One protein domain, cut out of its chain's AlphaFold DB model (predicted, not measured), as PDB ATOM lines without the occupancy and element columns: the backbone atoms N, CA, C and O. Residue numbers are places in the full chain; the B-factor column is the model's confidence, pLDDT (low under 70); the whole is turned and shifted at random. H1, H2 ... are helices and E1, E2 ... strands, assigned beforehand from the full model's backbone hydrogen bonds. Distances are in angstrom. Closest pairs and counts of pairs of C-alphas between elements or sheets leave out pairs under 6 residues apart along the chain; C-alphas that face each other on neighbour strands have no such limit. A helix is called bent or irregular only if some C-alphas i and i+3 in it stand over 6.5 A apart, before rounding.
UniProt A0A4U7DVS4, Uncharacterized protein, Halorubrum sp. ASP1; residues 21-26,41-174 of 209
ATOM      1  N   ASP A  21      15.921  31.132 -14.951       87.50
ATOM      2  CA  ASP A  21      16.815  30.167 -14.293       87.50
ATOM      3  C   ASP A  21      16.823  28.807 -15.012       87.50
ATOM      4  O   ASP A  21      17.878  28.203 -15.206       87.50
ATOM      5  N   ARG A  22      15.652  28.351 -15.480       89.19
ATOM      6  CA  ARG A  22      15.511  27.099 -16.247       89.19
ATOM      7  C   ARG A  22      16.187  27.209 -17.614       89.19
ATOM      8  O   ARG A  22      16.817  26.255 -18.053       89.19
ATOM      9  N   PHE A  23      16.100  28.368 -18.267       91.00
ATOM     10  CA  PHE A  23      16.780  28.607 -19.541       91.00
ATOM     11  C   PHE A  23      18.306  28.682 -19.392       91.00
ATOM     12  O   PHE A  23      19.038  28.096 -20.188       91.00
ATOM     13  N   GLU A  24      18.805  29.372 -18.363       91.19
ATOM     14  CA  GLU A  24      20.242  29.419 -18.074       91.19
ATOM     15  C   GLU A  24      20.794  28.026 -17.760       91.19
ATOM     16  O   GLU A  24      21.869  27.678 -18.249       91.19
ATOM     17  N   LEU A  25      20.043  27.200 -17.023       91.06
ATOM     18  CA  LEU A  25      20.412  25.809 -16.768       91.06
ATOM     19  C   LEU A  25      20.558  25.005 -18.069       91.06
ATOM     20  O   LEU A  25      21.542  24.280 -18.226       91.06
ATOM     21  N   THR A  26      19.639  25.174 -19.028       91.19
ATOM     22  CA  THR A  26      19.750  24.546 -20.355       91.19
ATOM     23  C   THR A  26      21.062  24.915 -21.039       91.19
ATOM     24  O   THR A  26      21.799  24.025 -21.459       91.19
ATOM     25  N   VAL A  41      -1.439  19.074 -22.513       72.19
ATOM     26  CA  VAL A  41      -2.609  18.206 -22.587       72.19
ATOM     27  C   VAL A  41      -2.970  18.024 -24.053       72.19
ATOM     28  O   VAL A  41      -3.436  18.969 -24.695       72.19
ATOM     29  N   THR A  42      -2.796  16.814 -24.579       65.00
ATOM     30  CA  THR A  42      -3.109  16.544 -25.982       65.00
ATOM     31  C   THR A  42      -4.599  16.768 -26.259       65.00
ATOM     32  O   THR A  42      -5.485  16.318 -25.521       65.00
ATOM     33  N   ASP A  43      -4.890  17.488 -27.349       64.50
ATOM     34  CA  ASP A  43      -6.262  17.805 -27.772       64.50
ATOM     35  C   ASP A  43      -6.834  16.780 -28.770       64.50
ATOM     36  O   ASP A  43      -7.889  17.001 -29.371       64.50
ATOM     37  N   ASP A  44      -6.162  15.635 -28.920       66.94
ATOM     38  CA  ASP A  44      -6.427  14.560 -29.887       66.94
ATOM     39  C   ASP A  44      -7.728  13.775 -29.624       66.94
ATOM     40  O   ASP A  44      -8.119  12.876 -30.375       66.94
ATOM     41  N   GLU A  45      -8.452  14.137 -28.572       75.06
ATOM     42  CA  GLU A  45      -9.647  13.431 -28.157       75.06
ATOM     43  C   GLU A  45     -10.904  13.757 -28.958       75.06
ATOM     44  O   GLU A  45     -11.208  14.901 -29.311       75.06
ATOM     45  N   SER A  46     -11.758  12.740 -29.098       83.19
ATOM     46  CA  SER A  46     -13.074  12.921 -29.701       83.19
ATOM     47  C   SER A  46     -13.944  13.915 -28.915       83.19
ATOM     48  O   SER A  46     -14.023  13.880 -27.682       83.19
ATOM     49  N   ALA A  47     -14.707  14.741 -29.639       85.62
ATOM     50  CA  ALA A  47     -15.693  15.647 -29.045       85.62
ATOM     51  C   ALA A  47     -16.717  14.913 -28.155       85.62
ATOM     52  O   ALA A  47     -17.217  15.474 -27.179       85.62
ATOM     53  N   TYR A  48     -17.000  13.642 -28.461       86.50
ATOM     54  CA  TYR A  48     -17.855  12.788 -27.641       86.50
ATOM     55  C   TYR A  48     -17.253  12.533 -26.253       86.50
ATOM     56  O   TYR A  48     -17.958  12.664 -25.252       86.50
ATOM     57  N   THR A  49     -15.955  12.219 -26.176       83.31
ATOM     58  CA  THR A  49     -15.242  12.010 -24.906       83.31
ATOM     59  C   THR A  49     -15.282  13.272 -24.047       83.31
ATOM     60  O   THR A  49     -15.646  13.192 -22.870       83.31
ATOM     61  N   LYS A  50     -15.008  14.440 -24.641       83.00
ATOM     62  CA  LYS A  50     -15.064  15.734 -23.940       83.00
ATOM     63  C   LYS A  50     -16.472  16.010 -23.408       83.00
ATOM     64  O   LYS A  50     -16.651  16.212 -22.210       83.00
ATOM     65  N   ALA A  51     -17.496  15.902 -24.261       85.81
ATOM     66  CA  ALA A  51     -18.887  16.146 -23.873       85.81
ATOM     67  C   ALA A  51     -19.370  15.198 -22.763       85.81
ATOM     68  O   ALA A  51     -19.973  15.641 -21.786       85.81
ATOM     69  N   LYS A  52     -19.075  13.898 -22.885       85.69
ATOM     70  CA  LYS A  52     -19.405  12.899 -21.864       85.69
ATOM     71  C   LYS A  52     -18.770  13.263 -20.521       85.69
ATOM     72  O   LYS A  52     -19.450  13.248 -19.498       85.69
ATOM     73  N   THR A  53     -17.493  13.627 -20.528       82.62
ATOM     74  CA  THR A  53     -16.755  13.978 -19.309       82.62
ATOM     75  C   THR A  53     -17.295  15.248 -18.661       82.62
ATOM     76  O   THR A  53     -17.469  15.273 -17.447       82.62
ATOM     77  N   SER A  54     -17.654  16.263 -19.452       83.25
ATOM     78  CA  SER A  54     -18.287  17.490 -18.950       83.25
ATOM     79  C   SER A  54     -19.624  17.233 -18.261       83.25
ATOM     80  O   SER A  54     -19.957  17.919 -17.301       83.25
ATOM     81  N   VAL A  55     -20.386  16.233 -18.714       83.38
ATOM     82  CA  VAL A  55     -21.639  15.828 -18.056       83.38
ATOM     83  C   VAL A  55     -21.365  15.031 -16.782       83.38
ATOM     84  O   VAL A  55     -22.069  15.189 -15.789       83.38
ATOM     85  N   ILE A  56     -20.355  14.163 -16.808       81.88
ATOM     86  CA  ILE A  56     -20.070  13.230 -15.718       81.88
ATOM     87  C   ILE A  56     -19.285  13.883 -14.575       81.88
ATOM     88  O   ILE A  56     -19.468  13.490 -13.429       81.88
ATOM     89  N   ALA A  57     -18.421  14.859 -14.849       81.69
ATOM     90  CA  ALA A  57     -17.567  15.509 -13.855       81.69
ATOM     91  C   ALA A  57     -17.475  17.035 -14.078       81.69
ATOM     92  O   ALA A  57     -16.373  17.579 -14.199       81.69
ATOM     93  N   PRO A  58     -18.613  17.758 -14.111       80.69
ATOM     94  CA  PRO A  58     -18.672  19.168 -14.504       80.69
ATOM     95  C   PRO A  58     -17.776  20.078 -13.658       80.69
ATOM     96  O   PRO A  58     -17.167  21.005 -14.182       80.69
ATOM     97  N   LEU A  59     -17.659  19.809 -12.353       79.00
ATOM     98  CA  LEU A  59     -16.851  20.628 -11.446       79.00
ATOM     99  C   LEU A  59     -15.343  20.415 -11.627       79.00
ATOM    100  O   LEU A  59     -14.582  21.374 -11.522       79.00
ATOM    101  N   ILE A  60     -14.912  19.192 -11.951       80.25
ATOM    102  CA  ILE A  60     -13.506  18.920 -12.282       80.25
ATOM    103  C   ILE A  60     -13.157  19.594 -13.611       80.25
ATOM    104  O   ILE A  60     -12.130  20.261 -13.700       80.25
ATOM    105  N   VAL A  61     -14.038  19.480 -14.611       80.88
ATOM    106  CA  VAL A  61     -13.858  20.140 -15.913       80.88
ATOM    107  C   VAL A  61     -13.795  21.660 -15.758       80.88
ATOM    108  O   VAL A  61     -12.922  22.294 -16.342       80.88
ATOM    109  N   LEU A  62     -14.653  22.255 -14.924       81.50
ATOM    110  CA  LEU A  62     -14.583  23.685 -14.625       81.50
ATOM    111  C   LEU A  62     -13.237  24.070 -13.992       81.50
ATOM    112  O   LEU A  62     -12.643  25.065 -14.396       81.50
ATOM    113  N   GLY A  63     -12.745  23.280 -13.032       80.00
ATOM    114  CA  GLY A  63     -11.424  23.483 -12.434       80.00
ATOM    115  C   GLY A  63     -10.300  23.442 -13.472       80.00
ATOM    116  O   GLY A  63      -9.466  24.344 -13.497       80.00
ATOM    117  N   ALA A  64     -10.333  22.463 -14.382       80.31
ATOM    118  CA  ALA A  64      -9.353  22.337 -15.459       80.31
ATOM    119  C   ALA A  64      -9.369  23.559 -16.390       80.31
ATOM    120  O   ALA A  64      -8.322  24.130 -16.675       80.31
ATOM    121  N   ILE A  65     -10.557  24.026 -16.793       83.06
ATOM    122  CA  ILE A  65     -10.710  25.235 -17.619       83.06
ATOM    123  C   ILE A  65     -10.111  26.462 -16.924       83.06
ATOM    124  O   ILE A  65      -9.464  27.279 -17.575       83.06
ATOM    125  N   LEU A  66     -10.314  26.610 -15.611       83.31
ATOM    126  CA  LEU A  66      -9.772  27.743 -14.856       83.31
ATOM    127  C   LEU A  66      -8.240  27.722 -14.792       83.31
ATOM    128  O   LEU A  66      -7.629  28.784 -14.898       83.31
ATOM    129  N   VAL A  67      -7.623  26.544 -14.647       81.56
ATOM    130  CA  VAL A  67      -6.158  26.402 -14.679       81.56
ATOM    131  C   VAL A  67      -5.608  26.743 -16.059       81.56
ATOM    132  O   VAL A  67      -4.755  27.621 -16.158       81.56
ATOM    133  N   LEU A  68      -6.170  26.155 -17.119       81.50
ATOM    134  CA  LEU A  68      -5.761  26.445 -18.498       81.50
ATOM    135  C   LEU A  68      -5.921  27.936 -18.837       81.50
ATOM    136  O   LEU A  68      -5.086  28.527 -19.519       81.50
ATOM    137  N   ALA A  69      -6.976  28.582 -18.330       82.38
ATOM    138  CA  ALA A  69      -7.160  30.021 -18.481       82.38
ATOM    139  C   ALA A  69      -6.089  30.827 -17.725       82.38
ATOM    140  O   ALA A  69      -5.600  31.827 -18.249       82.38
ATOM    141  N   ALA A  70      -5.709  30.409 -16.513       81.44
ATOM    142  CA  ALA A  70      -4.654  31.066 -15.743       81.44
ATOM    143  C   ALA A  70      -3.281  30.944 -16.426       81.44
ATOM    144  O   ALA A  70      -2.559  31.937 -16.513       81.44
ATOM    145  N   GLU A  71      -2.955  29.767 -16.963       79.31
ATOM    146  CA  GLU A  71      -1.746  29.527 -17.759       79.31
ATOM    147  C   GLU A  71      -1.744  30.363 -19.041       79.31
ATOM    148  O   GLU A  71      -0.770  31.051 -19.334       79.31
ATOM    149  N   SER A  72      -2.867  30.401 -19.763       81.31
ATOM    150  CA  SER A  72      -3.028  31.235 -20.959       81.31
ATOM    151  C   SER A  72      -2.782  32.722 -20.665       81.31
ATOM    152  O   SER A  72      -2.078  33.400 -21.417       81.31
ATOM    153  N   ILE A  73      -3.299  33.232 -19.540       84.06
ATOM    154  CA  ILE A  73      -3.057  34.613 -19.096       84.06
ATOM    155  C   ILE A  73      -1.583  34.828 -18.740       84.06
ATOM    156  O   ILE A  73      -1.023  35.855 -19.120       84.06
ATOM    157  N   ALA A  74      -0.957  33.888 -18.023       79.94
ATOM    158  CA  ALA A  74       0.460  33.961 -17.674       79.94
ATOM    159  C   ALA A  74       1.339  34.041 -18.930       79.94
ATOM    160  O   ALA A  74       2.158  34.956 -19.051       79.94
ATOM    161  N   ASN A  75       1.079  33.168 -19.904       78.12
ATOM    162  CA  ASN A  75       1.778  33.148 -21.183       78.12
ATOM    163  C   ASN A  75       1.606  34.480 -21.932       78.12
ATOM    164  O   ASN A  75       2.577  35.041 -22.438       78.12
ATOM    165  N   ALA A  76       0.394  35.049 -21.937       81.00
ATOM    166  CA  ALA A  76       0.114  36.328 -22.593       81.00
ATOM    167  C   ALA A  76       0.867  37.525 -21.981       81.00
ATOM    168  O   ALA A  76       1.120  38.506 -22.680       81.00
ATOM    169  N   ILE A  77       1.240  37.463 -20.696       83.56
ATOM    170  CA  ILE A  77       2.055  38.495 -20.031       83.56
ATOM    171  C   ILE A  77       3.557  38.176 -20.042       83.56
ATOM    172  O   ILE A  77       4.313  38.825 -19.317       83.56
ATOM    173  N   GLY A  78       3.986  37.203 -20.853       73.19
ATOM    174  CA  GLY A  78       5.386  36.801 -20.970       73.19
ATOM    175  C   GLY A  78       5.906  36.168 -19.687       73.19
ATOM    176  O   GLY A  78       6.909  36.625 -19.145       73.19
ATOM    177  N   LYS A  79       5.164  35.194 -19.156       78.06
ATOM    178  CA  LYS A  79       5.568  34.332 -18.042       78.06
ATOM    179  C   LYS A  79       5.141  32.900 -18.332       78.06
ATOM    180  O   LYS A  79       4.084  32.699 -18.918       78.06
ATOM    181  N   GLY A  80       5.894  31.928 -17.833       81.88
ATOM    182  CA  GLY A  80       5.522  30.514 -17.882       81.88
ATOM    183  C   GLY A  80       6.191  29.700 -18.985       81.88
ATOM    184  O   GLY A  80       7.122  30.146 -19.657       81.88
ATOM    185  N   ASP A  81       5.718  28.467 -19.141       85.31
ATOM    186  CA  ASP A  81       6.378  27.439 -19.952       85.31
ATOM    187  C   ASP A  81       6.416  27.758 -21.449       85.31
ATOM    188  O   ASP A  81       7.375  27.399 -22.132       85.31
ATOM    189  N   GLU A  82       5.432  28.504 -21.960       85.62
ATOM    190  CA  GLU A  82       5.414  28.932 -23.362       85.62
ATOM    191  C   GLU A  82       6.591  29.861 -23.687       85.62
ATOM    192  O   GLU A  82       7.189  29.769 -24.759       85.62
ATOM    193  N   GLN A  83       6.962  30.736 -22.748       86.50
ATOM    194  CA  GLN A  83       8.109  31.622 -22.914       86.50
ATOM    195  C   GLN A  83       9.419  30.831 -22.897       86.50
ATOM    196  O   GLN A  83      10.271  31.064 -23.751       86.50
ATOM    197  N   LEU A  84       9.569  29.886 -21.962       88.56
ATOM    198  CA  LEU A  84      10.745  29.015 -21.896       88.56
ATOM    199  C   LEU A  84      10.916  28.224 -23.194       88.56
ATOM    200  O   LEU A  84      12.003  28.199 -23.770       88.56
ATOM    201  N   LYS A  85       9.820  27.638 -23.688       90.62
ATOM    202  CA  LYS A  85       9.774  26.929 -24.968       90.62
ATOM    203  C   LYS A  85      10.255  27.821 -26.112       90.62
ATOM    204  O   LYS A  85      11.115  27.409 -26.883       90.62
ATOM    205  N   GLN A  86       9.743  29.050 -26.203       89.56
ATOM    206  CA  GLN A  86      10.154  30.005 -27.236       89.56
ATOM    207  C   GLN A  86      11.620  30.432 -27.095       89.56
ATOM    208  O   GLN A  86      12.304  30.569 -28.103       89.56
ATOM    209  N   GLN A  87      12.125  30.634 -25.875       90.06
ATOM    210  CA  GLN A  87      13.534  30.968 -25.642       90.06
ATOM    211  C   GLN A  87      14.462  29.850 -26.128       90.06
ATOM    212  O   GLN A  87      15.409  30.134 -26.856       90.06
ATOM    213  N   ILE A  88      14.154  28.594 -25.790       91.00
ATOM    214  CA  ILE A  88      14.936  27.435 -26.238       91.00
ATOM    215  C   ILE A  88      14.841  27.278 -27.758       91.00
ATOM    216  O   ILE A  88      15.875  27.124 -28.393       91.00
ATOM    217  N   ALA A  89      13.646  27.392 -28.346       91.31
ATOM    218  CA  ALA A  89      13.457  27.232 -29.789       91.31
ATOM    219  C   ALA A  89      14.070  28.354 -30.641       91.31
ATOM    220  O   ALA A  89      14.402  28.145 -31.804       91.31
ATOM    221  N   ASN A  90      14.210  29.558 -30.082       91.44
ATOM    222  CA  ASN A  90      14.897  30.654 -30.762       91.44
ATOM    223  C   ASN A  90      16.425  30.514 -30.695       91.44
ATOM    224  O   ASN A  90      17.111  30.993 -31.597       91.44
ATOM    225  N   GLU A  91      16.954  29.912 -29.625       93.81
ATOM    226  CA  GLU A  91      18.394  29.709 -29.425       93.81
ATOM    227  C   GLU A  91      18.901  28.460 -30.161       93.81
ATOM    228  O   GLU A  91      19.959  28.476 -30.789       93.81
ATOM    229  N   TYR A  92      18.119  27.386 -30.108       87.88
ATOM    230  CA  TYR A  92      18.431  26.075 -30.651       87.88
ATOM    231  C   TYR A  92      17.299  25.687 -31.610       87.88
ATOM    232  O   TYR A  92      16.132  25.753 -31.234       87.88
ATOM    233  N   ASP A  93      17.621  25.316 -32.851       90.19
ATOM    234  CA  ASP A  93      16.654  24.884 -33.878       90.19
ATOM    235  C   ASP A  93      16.026  23.528 -33.493       90.19
ATOM    236  O   ASP A  93      16.417  22.478 -34.000       90.19
ATOM    237  N   VAL A  94      15.122  23.554 -32.509       92.62
ATOM    238  CA  VAL A  94      14.565  22.370 -31.837       92.62
ATOM    239  C   VAL A  94      13.262  21.903 -32.461       92.62
ATOM    240  O   VAL A  94      12.390  22.693 -32.833       92.62
ATOM    241  N   GLU A  95      13.066  20.590 -32.440       93.25
ATOM    242  CA  GLU A  95      11.754  19.984 -32.623       93.25
ATOM    243  C   GLU A  95      10.984  19.980 -31.290       93.25
ATOM    244  O   GLU A  95      11.477  19.512 -30.262       93.25
ATOM    245  N   ILE A  96       9.762  20.518 -31.298       90.94
ATOM    246  CA  ILE A  96       8.880  20.540 -30.124       90.94
ATOM    247  C   ILE A  96       7.975  19.312 -30.162       90.94
ATOM    248  O   ILE A  96       7.260  19.093 -31.140       90.94
ATOM    249  N   ILE A  97       7.968  18.559 -29.068       91.25
ATOM    250  CA  ILE A  97       7.186  17.339 -28.906       91.25
ATOM    251  C   ILE A  97       6.264  17.533 -27.708       91.25
ATOM    252  O   ILE A  97       6.713  17.714 -26.577       91.25
ATOM    253  N   GLU A  98       4.962  17.508 -27.951       90.31
ATOM    254  CA  GLU A  98       3.976  17.526 -26.875       90.31
ATOM    255  C   GLU A  98       3.931  16.146 -26.220       90.31
ATOM    256  O   GLU A  98       3.809  15.122 -26.896       90.31
ATOM    257  N   VAL A  99       4.066  16.133 -24.900       88.12
ATOM    258  CA  VAL A  99       3.925  14.946 -24.059       88.12
ATOM    259  C   VAL A  99       2.889  15.239 -22.997       88.12
ATOM    260  O   VAL A  99       2.692  16.400 -22.649       88.12
ATOM    261  N   ASP A 100       2.321  14.168 -22.444       81.94
ATOM    262  CA  ASP A 100       1.220  14.140 -21.476       81.94
ATOM    263  C   ASP A 100      -0.094  13.676 -22.100       81.94
ATOM    264  O   ASP A 100      -0.421  13.939 -23.252       81.94
ATOM    265  N   GLY A 101      -0.847  12.910 -21.317       72.38
ATOM    266  CA  GLY A 101      -2.112  12.347 -21.753       72.38
ATOM    267  C   GLY A 101      -3.269  13.291 -21.475       72.38
ATOM    268  O   GLY A 101      -3.274  14.045 -20.501       72.38
ATOM    269  N   SER A 102      -4.328  13.178 -22.271       73.00
ATOM    270  CA  SER A 102      -5.536  13.937 -21.982       73.00
ATOM    271  C   SER A 102      -6.160  13.584 -20.622       73.00
ATOM    272  O   SER A 102      -6.154  12.441 -20.151       73.00
ATOM    273  N   PHE A 103      -6.766  14.581 -19.979       72.44
ATOM    274  CA  PHE A 103      -7.433  14.426 -18.691       72.44
ATOM    275  C   PHE A 103      -8.759  13.659 -18.786       72.44
ATOM    276  O   PHE A 103      -9.141  12.941 -17.857       72.44
ATOM    277  N   HIS A 104      -9.489  13.788 -19.894       74.44
ATOM    278  CA  HIS A 104     -10.845  13.255 -19.999       74.44
ATOM    279  C   HIS A 104     -10.951  11.715 -19.965       74.44
ATOM    280  O   HIS A 104     -11.896  11.218 -19.341       74.44
ATOM    281  N   PRO A 105     -10.039  10.896 -20.531       73.12
ATOM    282  CA  PRO A 105     -10.111   9.439 -20.449       73.12
ATOM    283  C   PRO A 105      -9.790   8.967 -19.029       73.12
ATOM    284  O   PRO A 105     -10.399   8.019 -18.531       73.12
ATOM    285  N   THR A 106      -8.895   9.675 -18.339       71.38
ATOM    286  CA  THR A 106      -8.542   9.422 -16.939       71.38
ATOM    287  C   THR A 106      -9.724   9.706 -16.009       71.38
ATOM    288  O   THR A 106     -10.049   8.889 -15.144       71.38
ATOM    289  N   ILE A 107     -10.465  10.796 -16.249       72.06
ATOM    290  CA  ILE A 107     -11.742  11.051 -15.564       72.06
ATOM    291  C   ILE A 107     -12.742   9.939 -15.891       72.06
ATOM    292  O   ILE A 107     -13.357   9.376 -14.987       72.06
ATOM    293  N   ASN A 108     -12.898   9.580 -17.167       72.12
ATOM    294  CA  ASN A 108     -13.863   8.567 -17.601       72.12
ATOM    295  C   ASN A 108     -13.561   7.147 -17.096       72.12
ATOM    296  O   ASN A 108     -14.469   6.323 -17.007       72.12
ATOM    297  N   SER A 109     -12.308   6.836 -16.786       73.56
ATOM    298  CA  SER A 109     -11.898   5.517 -16.291       73.56
ATOM    299  C   SER A 109     -12.020   5.374 -14.773       73.56
ATOM    300  O   SER A 109     -11.865   4.269 -14.258       73.56
ATOM    301  N   SER A 110     -12.366   6.451 -14.057       71.00
ATOM    302  CA  SER A 110     -12.381   6.479 -12.593       71.00
ATOM    303  C   SER A 110     -13.757   6.856 -12.016       71.00
ATOM    304  O   SER A 110     -13.985   8.012 -11.647       71.00
ATOM    305  N   PRO A 111     -14.675   5.883 -11.842       71.19
ATOM    306  CA  PRO A 111     -16.037   6.118 -11.343       71.19
ATOM    307  C   PRO A 111     -16.103   6.810  -9.974       71.19
ATOM    308  O   PRO A 111     -17.068   7.509  -9.667       71.19
ATOM    309  N   TYR A 112     -15.070   6.644  -9.143       70.00
ATOM    310  CA  TYR A 112     -14.978   7.295  -7.835       70.00
ATOM    311  C   TYR A 112     -14.930   8.825  -7.946       70.00
ATOM    312  O   TYR A 112     -15.592   9.515  -7.166       70.00
ATOM    313  N   PHE A 113     -14.235   9.367  -8.954       67.69
ATOM    314  CA  PHE A 113     -14.204  10.813  -9.192       67.69
ATOM    315  C   PHE A 113     -15.556  11.349  -9.641       67.69
ATOM    316  O   PHE A 113     -15.863  12.503  -9.362       67.69
ATOM    317  N   TRP A 114     -16.408  10.526 -10.255       74.19
ATOM    318  CA  TRP A 114     -17.751  10.939 -10.669       74.19
ATOM    319  C   TRP A 114     -18.649  11.174  -9.456       74.19
ATOM    320  O   TRP A 114     -19.359  12.177  -9.376       74.19
ATOM    321  N   PHE A 115     -18.581  10.276  -8.472       72.31
ATOM    322  CA  PHE A 115     -19.337  10.424  -7.233       72.31
ATOM    323  C   PHE A 115     -18.862  11.634  -6.417       72.31
ATOM    324  O   PHE A 115     -19.681  12.439  -5.967       72.31
ATOM    325  N   LEU A 116     -17.542  11.788  -6.269       69.31
ATOM    326  CA  LEU A 116     -16.930  12.903  -5.544       69.31
ATOM    327  C   LEU A 116     -17.226  14.258  -6.199       69.31
ATOM    328  O   LEU A 116     -17.631  15.186  -5.502       69.31
ATOM    329  N   SER A 117     -17.086  14.353  -7.525       66.56
ATOM    330  CA  SER A 117     -17.275  15.600  -8.282       66.56
ATOM    331  C   SER A 117     -18.718  16.089  -8.359       66.56
ATOM    332  O   SER A 117     -18.924  17.251  -8.690       66.56
ATOM    333  N   ASN A 118     -19.710  15.253  -8.037       72.81
ATOM    334  CA  ASN A 118     -21.121  15.640  -8.095       72.81
ATOM    335  C   ASN A 118     -21.809  15.530  -6.735       72.81
ATOM    336  O   ASN A 118     -22.295  16.518  -6.191       72.81
ATOM    337  N   PHE A 119     -21.868  14.330  -6.162       74.62
ATOM    338  CA  PHE A 119     -22.774  14.052  -5.050       74.62
ATOM    339  C   PHE A 119     -22.189  14.451  -3.700       74.62
ATOM    340  O   PHE A 119     -22.882  15.089  -2.910       74.62
ATOM    341  N   ALA A 120     -20.917  14.132  -3.442       73.31
ATOM    342  CA  ALA A 120     -20.265  14.517  -2.189       73.31
ATOM    343  C   ALA A 120     -20.192  16.048  -2.049       73.31
ATOM    344  O   ALA A 120     -20.496  16.604  -0.994       73.31
ATOM    345  N   LEU A 121     -19.867  16.723  -3.151       75.50
ATOM    346  CA  LEU A 121     -19.786  18.175  -3.255       75.50
ATOM    347  C   LEU A 121     -21.125  18.865  -2.983       75.50
ATOM    348  O   LEU A 121     -21.221  19.697  -2.079       75.50
ATOM    349  N   LEU A 122     -22.180  18.481  -3.706       79.12
ATOM    350  CA  LEU A 122     -23.516  19.050  -3.509       79.12
ATOM    351  C   LEU A 122     -24.078  18.738  -2.116       79.12
ATOM    352  O   LEU A 122     -24.768  19.573  -1.532       79.12
ATOM    353  N   PHE A 123     -23.748  17.574  -1.552       82.31
ATOM    354  CA  PHE A 123     -24.142  17.224  -0.192       82.31
ATOM    355  C   PHE A 123     -23.481  18.132   0.855       82.31
ATOM    356  O   PHE A 123     -24.167  18.605   1.759       82.31
ATOM    357  N   ILE A 124     -22.187  18.451   0.720       80.25
ATOM    358  CA  ILE A 124     -21.507  19.379   1.642       80.25
ATOM    359  C   ILE A 124     -22.112  20.786   1.549       80.25
ATOM    360  O   ILE A 124     -22.348  21.421   2.580       80.25
ATOM    361  N   VAL A 125     -22.427  21.256   0.339       82.56
ATOM    362  CA  VAL A 125     -23.131  22.535   0.132       82.56
ATOM    363  C   VAL A 125     -24.494  22.522   0.820       82.56
ATOM    364  O   VAL A 125     -24.825  23.460   1.545       82.56
ATOM    365  N   PHE A 126     -25.261  21.444   0.648       84.88
ATOM    366  CA  PHE A 126     -26.561  21.272   1.289       84.88
ATOM    367  C   PHE A 126     -26.457  21.294   2.820       84.88
ATOM    368  O   PHE A 126     -27.187  22.042   3.467       84.88
ATOM    369  N   VAL A 127     -25.528  20.527   3.402       86.00
ATOM    370  CA  VAL A 127     -25.310  20.481   4.858       86.00
ATOM    371  C   VAL A 127     -24.883  21.847   5.393       86.00
ATOM    372  O   VAL A 127     -25.404  22.290   6.413       86.00
ATOM    373  N   THR A 128     -23.992  22.548   4.688       85.00
ATOM    374  CA  THR A 128     -23.541  23.895   5.074       85.00
ATOM    375  C   THR A 128     -24.708  24.881   5.061       85.00
ATOM    376  O   THR A 128     -24.925  25.602   6.036       85.00
ATOM    377  N   GLN A 129     -25.518  24.869   4.000       88.00
ATOM    378  CA  GLN A 129     -26.695  25.727   3.908       88.00
ATOM    379  C   GLN A 129     -27.724  25.399   4.996       88.00
ATOM    380  O   GLN A 129     -28.285  26.316   5.591       88.00
ATOM    381  N   ALA A 130     -27.960  24.118   5.282       88.81
ATOM    382  CA  ALA A 130     -28.895  23.688   6.319       88.81
ATOM    383  C   ALA A 130     -28.418  24.064   7.734       88.81
ATOM    384  O   ALA A 130     -29.236  24.434   8.571       88.81
ATOM    385  N   ALA A 131     -27.110  23.992   7.996       89.00
ATOM    386  CA  ALA A 131     -26.530  24.277   9.306       89.00
ATOM    387  C   ALA A 131     -26.430  25.780   9.609       89.00
ATOM    388  O   ALA A 131     -26.702  26.198  10.732       89.00
ATOM    389  N   PHE A 132     -26.034  26.593   8.625       89.88
ATOM    390  CA  PHE A 132     -25.730  28.011   8.845       89.88
ATOM    391  C   PHE A 132     -26.781  28.968   8.278       89.88
ATOM    392  O   PHE A 132     -26.804  30.135   8.663       89.88
ATOM    393  N   GLY A 133     -27.624  28.517   7.340       88.38
ATOM    394  CA  GLY A 133     -28.671  29.331   6.710       88.38
ATOM    395  C   GLY A 133     -28.162  30.550   5.930       88.38
ATOM    396  O   GLY A 133     -28.963  31.376   5.500       88.38
ATOM    397  N   ASN A 134     -26.846  30.686   5.750       89.88
ATOM    398  CA  ASN A 134     -26.216  31.878   5.201       89.88
ATOM    399  C   ASN A 134     -25.629  31.584   3.810       89.88
ATOM    400  O   ASN A 134     -24.684  30.796   3.703       89.88
ATOM    401  N   PRO A 135     -26.119  32.257   2.755       87.56
ATOM    402  CA  PRO A 135     -25.692  31.990   1.386       87.56
ATOM    403  C   PRO A 135     -24.208  32.300   1.135       87.56
ATOM    404  O   PRO A 135     -23.597  31.665   0.281       87.56
ATOM    405  N   ILE A 136     -23.604  33.231   1.885       88.44
ATOM    406  CA  ILE A 136     -22.180  33.569   1.747       88.44
ATOM    407  C   ILE A 136     -21.314  32.402   2.228       88.44
ATOM    408  O   ILE A 136     -20.398  31.990   1.521       88.44
ATOM    409  N   PHE A 137     -21.618  31.828   3.398       86.12
ATOM    410  CA  PHE A 137     -20.877  30.668   3.905       86.12
ATOM    411  C   PHE A 137     -21.032  29.452   2.994       86.12
ATOM    412  O   PHE A 137     -20.056  28.754   2.732       86.12
ATOM    413  N   THR A 138     -22.229  29.244   2.448       86.38
ATOM    414  CA  THR A 138     -22.499  28.183   1.474       86.38
ATOM    415  C   THR A 138     -21.688  28.354   0.190       86.38
ATOM    416  O   THR A 138     -21.117  27.381  -0.299       86.38
ATOM    417  N   LEU A 139     -21.571  29.581  -0.331       86.19
ATOM    418  CA  LEU A 139     -20.740  29.869  -1.502       86.19
ATOM    419  C   LEU A 139     -19.250  29.625  -1.222       86.19
ATOM    420  O   LEU A 139     -18.573  28.995  -2.031       86.19
ATOM    421  N   ILE A 140     -18.746  30.078  -0.068       86.94
ATOM    422  CA  ILE A 140     -17.352  29.846   0.340       86.94
ATOM    423  C   ILE A 140     -17.072  28.343   0.451       86.94
ATOM    424  O   ILE A 140     -16.075  27.867  -0.091       86.94
ATOM    425  N   ALA A 141     -17.962  27.585   1.099       84.50
ATOM    426  CA  ALA A 141     -17.830  26.136   1.213       84.50
ATOM    427  C   ALA A 141     -17.853  25.452  -0.161       84.50
ATOM    428  O   ALA A 141     -17.027  24.583  -0.422       84.50
ATOM    429  N   PHE A 142     -18.744  25.872  -1.063       83.94
ATOM    430  CA  PHE A 142     -18.800  25.342  -2.425       83.94
ATOM    431  C   PHE A 142     -17.485  25.550  -3.188       83.94
ATOM    432  O   PHE A 142     -16.950  24.595  -3.755       83.94
ATOM    433  N   ILE A 143     -16.941  26.773  -3.168       84.06
ATOM    434  CA  ILE A 143     -15.661  27.098  -3.817       84.06
ATOM    435  C   ILE A 143     -14.534  26.256  -3.211       84.06
ATOM    436  O   ILE A 143     -13.776  25.625  -3.946       84.06
ATOM    437  N   TYR A 144     -14.454  26.202  -1.878       83.88
ATOM    438  CA  TYR A 144     -13.414  25.462  -1.169       83.88
ATOM    439  C   TYR A 144     -13.429  23.968  -1.510       83.88
ATOM    440  O   TYR A 144     -12.404  23.413  -1.900       83.88
ATOM    441  N   VAL A 145     -14.590  23.313  -1.418       80.50
ATOM    442  CA  VAL A 145     -14.691  21.875  -1.702       80.50
ATOM    443  C   VAL A 145     -14.421  21.599  -3.183       80.50
ATOM    444  O   VAL A 145     -13.801  20.587  -3.502       80.50
ATOM    445  N   THR A 146     -14.827  22.496  -4.089       80.38
ATOM    446  CA  THR A 146     -14.556  22.344  -5.529       80.38
ATOM    447  C   THR A 146     -13.054  22.395  -5.795       80.38
ATOM    448  O   THR A 146     -12.527  21.519  -6.478       80.38
ATOM    449  N   ALA A 147     -12.351  23.357  -5.189       82.75
ATOM    450  CA  ALA A 147     -10.897  23.457  -5.275       82.75
ATOM    451  C   ALA A 147     -10.206  22.203  -4.710       82.75
ATOM    452  O   ALA A 147      -9.331  21.642  -5.361       82.75
ATOM    453  N   VAL A 148     -10.636  21.707  -3.544       82.94
ATOM    454  CA  VAL A 148     -10.077  20.482  -2.940       82.94
ATOM    455  C   VAL A 148     -10.321  19.251  -3.814       82.94
ATOM    456  O   VAL A 148      -9.410  18.441  -3.991       82.94
ATOM    457  N   ALA A 149     -11.521  19.098  -4.380       79.50
ATOM    458  CA  ALA A 149     -11.846  17.979  -5.262       79.50
ATOM    459  C   ALA A 149     -11.005  18.006  -6.542       79.50
ATOM    460  O   ALA A 149     -10.508  16.966  -6.972       79.50
ATOM    461  N   PHE A 150     -10.801  19.194  -7.113       80.88
ATOM    462  CA  PHE A 150      -9.947  19.382  -8.277       80.88
ATOM    463  C   PHE A 150      -8.468  19.090  -7.968       80.88
ATOM    464  O   PHE A 150      -7.836  18.328  -8.693       80.88
ATOM    465  N   LEU A 151      -7.928  19.592  -6.854       83.31
ATOM    466  CA  LEU A 151      -6.556  19.278  -6.427       83.31
ATOM    467  C   LEU A 151      -6.365  17.780  -6.148       83.31
ATOM    468  O   LEU A 151      -5.350  17.202  -6.524       83.31
ATOM    469  N   SER A 152      -7.359  17.133  -5.533       81.38
ATOM    470  CA  SER A 152      -7.343  15.682  -5.304       81.38
ATOM    471  C   SER A 152      -7.360  14.902  -6.616       81.38
ATOM    472  O   SER A 152      -6.702  13.871  -6.724       81.38
ATOM    473  N   TYR A 153      -8.101  15.395  -7.613       81.19
ATOM    474  CA  TYR A 153      -8.092  14.836  -8.958       81.19
ATOM    475  C   TYR A 153      -6.696  14.936  -9.586       81.19
ATOM    476  O   TYR A 153      -6.162  13.905  -9.983       81.19
ATOM    477  N   LEU A 154      -6.069  16.120  -9.593       81.94
ATOM    478  CA  LEU A 154      -4.705  16.296 -10.115       81.94
ATOM    479  C   LEU A 154      -3.697  15.373  -9.418       81.94
ATOM    480  O   LEU A 154      -2.899  14.708 -10.072       81.94
ATOM    481  N   ALA A 155      -3.769  15.274  -8.089       83.38
ATOM    482  CA  ALA A 155      -2.885  14.403  -7.319       83.38
ATOM    483  C   ALA A 155      -3.079  12.917  -7.661       83.38
ATOM    484  O   ALA A 155      -2.113  12.160  -7.728       83.38
ATOM    485  N   ALA A 156      -4.321  12.484  -7.882       81.00
ATOM    486  CA  ALA A 156      -4.618  11.094  -8.198       81.00
ATOM    487  C   ALA A 156      -4.241  10.698  -9.628       81.00
ATOM    488  O   ALA A 156      -3.966   9.525  -9.881       81.00
ATOM    489  N   THR A 157      -4.235  11.651 -10.561       80.44
ATOM    490  CA  THR A 157      -3.847  11.402 -11.954       80.44
ATOM    491  C   THR A 157      -2.355  11.587 -12.201       80.44
ATOM    492  O   THR A 157      -1.860  11.055 -13.193       80.44
ATOM    493  N   LEU A 158      -1.634  12.242 -11.281       85.00
ATOM    494  CA  LEU A 158      -0.200  12.532 -11.375       85.00
ATOM    495  C   LEU A 158       0.621  11.306 -11.796       85.00
ATOM    496  O   LEU A 158       1.268  11.329 -12.834       85.00
ATOM    497  N   TYR A 159       0.491  10.192 -11.067       85.44
ATOM    498  CA  TYR A 159       1.241   8.967 -11.363       85.44
ATOM    499  C   TYR A 159       0.969   8.419 -12.769       85.44
ATOM    500  O   TYR A 159       1.881   7.897 -13.412       85.44
ATOM    501  N   GLY A 160      -0.284   8.490 -13.234       84.38
ATOM    502  CA  GLY A 160      -0.670   8.028 -14.567       84.38
ATOM    503  C   GLY A 160      -0.107   8.924 -15.669       84.38
ATOM    504  O   GLY A 160       0.404   8.410 -16.661       84.38
ATOM    505  N   ARG A 161      -0.130  10.242 -15.455       87.44
ATOM    506  CA  ARG A 161       0.457  11.238 -16.363       87.44
ATOM    507  C   ARG A 161       1.974  11.094 -16.452       87.44
ATOM    508  O   ARG A 161       2.497  10.998 -17.554       87.44
ATOM    509  N   ASP A 162       2.659  10.927 -15.318       91.69
ATOM    510  CA  ASP A 162       4.103  10.639 -15.281       91.69
ATOM    511  C   ASP A 162       4.452   9.382 -16.085       91.69
ATOM    512  O   ASP A 162       5.477   9.331 -16.760       91.69
ATOM    513  N   ALA A 163       3.607   8.345 -16.001       90.06
ATOM    514  CA  ALA A 163       3.801   7.106 -16.749       90.06
ATOM    515  C   ALA A 163       3.709   7.338 -18.253       90.06
ATOM    516  O   ALA A 163       4.536   6.819 -18.997       90.06
ATOM    517  N   GLN A 164       2.696   8.095 -18.670       89.44
ATOM    518  CA  GLN A 164       2.451   8.385 -20.073       89.44
ATOM    519  C   GLN A 164       3.566   9.258 -20.650       89.44
ATOM    520  O   GLN A 164       4.180   8.858 -21.629       89.44
ATOM    521  N   MET A 165       3.912  10.366 -19.988       93.00
ATOM    522  CA  MET A 165       5.013  11.231 -20.422       93.00
ATOM    523  C   MET A 165       6.342  10.473 -20.519       93.00
ATOM    524  O   MET A 165       7.058  10.613 -21.508       93.00
ATOM    525  N   ALA A 166       6.675   9.636 -19.527       94.69
ATOM    526  CA  ALA A 166       7.882   8.813 -19.591       94.69
ATOM    527  C   ALA A 166       7.846   7.854 -20.791       94.69
ATOM    528  O   ALA A 166       8.837   7.737 -21.507       94.69
ATOM    529  N   LEU A 167       6.705   7.202 -21.034       92.75
ATOM    530  CA  LEU A 167       6.528   6.300 -22.170       92.75
ATOM    531  C   LEU A 167       6.693   7.028 -23.510       92.75
ATOM    532  O   LEU A 167       7.365   6.501 -24.394       92.75
ATOM    533  N   ASP A 168       6.113   8.220 -23.655       92.81
ATOM    534  CA  ASP A 168       6.198   9.027 -24.878       92.81
ATOM    535  C   ASP A 168       7.656   9.420 -25.172       92.81
ATOM    536  O   ASP A 168       8.143   9.250 -26.294       92.81
ATOM    537  N   ILE A 169       8.392   9.851 -24.139       95.12
ATOM    538  CA  ILE A 169       9.822  10.174 -24.233       95.12
ATOM    539  C   ILE A 169      10.641   8.929 -24.607       95.12
ATOM    540  O   ILE A 169      11.467   8.987 -25.520       95.12
ATOM    541  N   GLU A 170      10.419   7.788 -23.943       94.62
ATOM    542  CA  GLU A 170      11.143   6.548 -24.250       94.62
ATOM    543  C   GLU A 170      10.881   6.057 -25.672       94.62
ATOM    544  O   GLU A 170      11.806   5.584 -26.332       94.62
ATOM    545  N   GLN A 171       9.636   6.151 -26.147       93.75
ATOM    546  CA  GLN A 171       9.271   5.776 -27.511       93.75
ATOM    547  C   GLN A 171       9.952   6.681 -28.534       93.75
ATOM    548  O   GLN A 171      10.481   6.179 -29.526       93.75
ATOM    549  N   HIS A 172      10.004   7.990 -28.282       94.00
ATOM    550  CA  HIS A 172      10.721   8.915 -29.153       94.00
ATOM    551  C   HIS A 172      12.231   8.608 -29.189       94.00
ATOM    552  O   HIS A 172      12.836   8.554 -30.264       94.00
ATOM    553  N   ALA A 173      12.823   8.288 -28.033       94.81
ATOM    554  CA  ALA A 173      14.236   7.929 -27.894       94.81
ATOM    555  C   ALA A 173      14.623   6.581 -28.546       94.81
ATOM    556  O   ALA A 173      15.806   6.286 -28.698       94.81
ATOM    557  N   GLN A 174      13.663   5.741 -28.958       93.31
ATOM    558  CA  GLN A 174      13.970   4.509 -29.707       93.31
ATOM    559  C   GLN A 174      14.465   4.789 -31.130       93.31
ATOM    560  O   GLN A 174      15.167   3.961 -31.717       93.31
TER     561      GLN A 174
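This is residues 21 to 26 and 41 to 174 of the 209 residues of an uncharacterized protein of Halorubrum sp. ASP1 (UniProt A0A4U7DVS4). A long bent helix, H7, makes the long axis; H6 folds back beside its first arm as a hairpin, and H3 crosses that arm near its own first residues. From there H3, H4 and E1 swing out and return to the second arm, H7b, as a loose open loop, with H1 packed on H4. The printed part has 140 residues, mostly helix, with seven named helices and one strand in the order H1 H2 H3 H4 E1 H5 H6 H7. It is loose, radius of gyration of the C-alphas 18.9 A, spanning 61 by 33 by 25 A.

H7, residues 135 to 173, was assigned as one helix by its hydrogen bonds but is bent, with C-alphas 156 and 159 7.0 A apart. Its arms are H7a, residues 135 to 156, 31.2 A long and beginning at C-alpha 135 at (-25.692, 31.990, 1.386), and H7b, residues 159 to 173, 21.1 A long and ending at C-alpha 173 at (14.236, 7.929, -27.894). H6, residues 111 to 132, 31.3 A, is only just irregular: C-alphas 117 and 120 are 6.9 A apart. H3 holds residues 58 to 76, 26.7 A; H4 81 to 91; H2 47 to 56; H5 103 to 108; H1 21 to 26. E1, residues 95 to 99, pairs with no named strand.

H6 and H7a touch as a hairpin, a shallow tilt of 22 degrees, opposite ways; closest C-alphas Gln 129 and Thr 138, 5.4 A. The hub H3 touches H7a with residues 59 to 64 alone, about perpendicular at 80 degrees; closest C-alphas Ile 60 and Phe 150, 5.4 A. H2 touches H5, closest C-alphas Thr 53 and His 104, 6.0 A. H1 touches H4, closest C-alphas Phe 23 and Leu 84, 6.5 A. The closest C-alphas of E1 and H7b, Val 99 and Met 165, are 5.3 A apart. Every O i to N i+4 pair is within hydrogen-bond range in H1, H2, H3, H4, H5, H7a and H7b, and 16 of 18 in H6.

The farthest C-alphas, Gly 133 and Gln 174, are 61.3 A apart. Residues 27 to 40 are not printed, a gap of 23.3 A between C-alphas 26 and 41. Of the links printed whole, none is long. The pLDDT is under 70 at residues 42 to 44, 113 and 116 to 117.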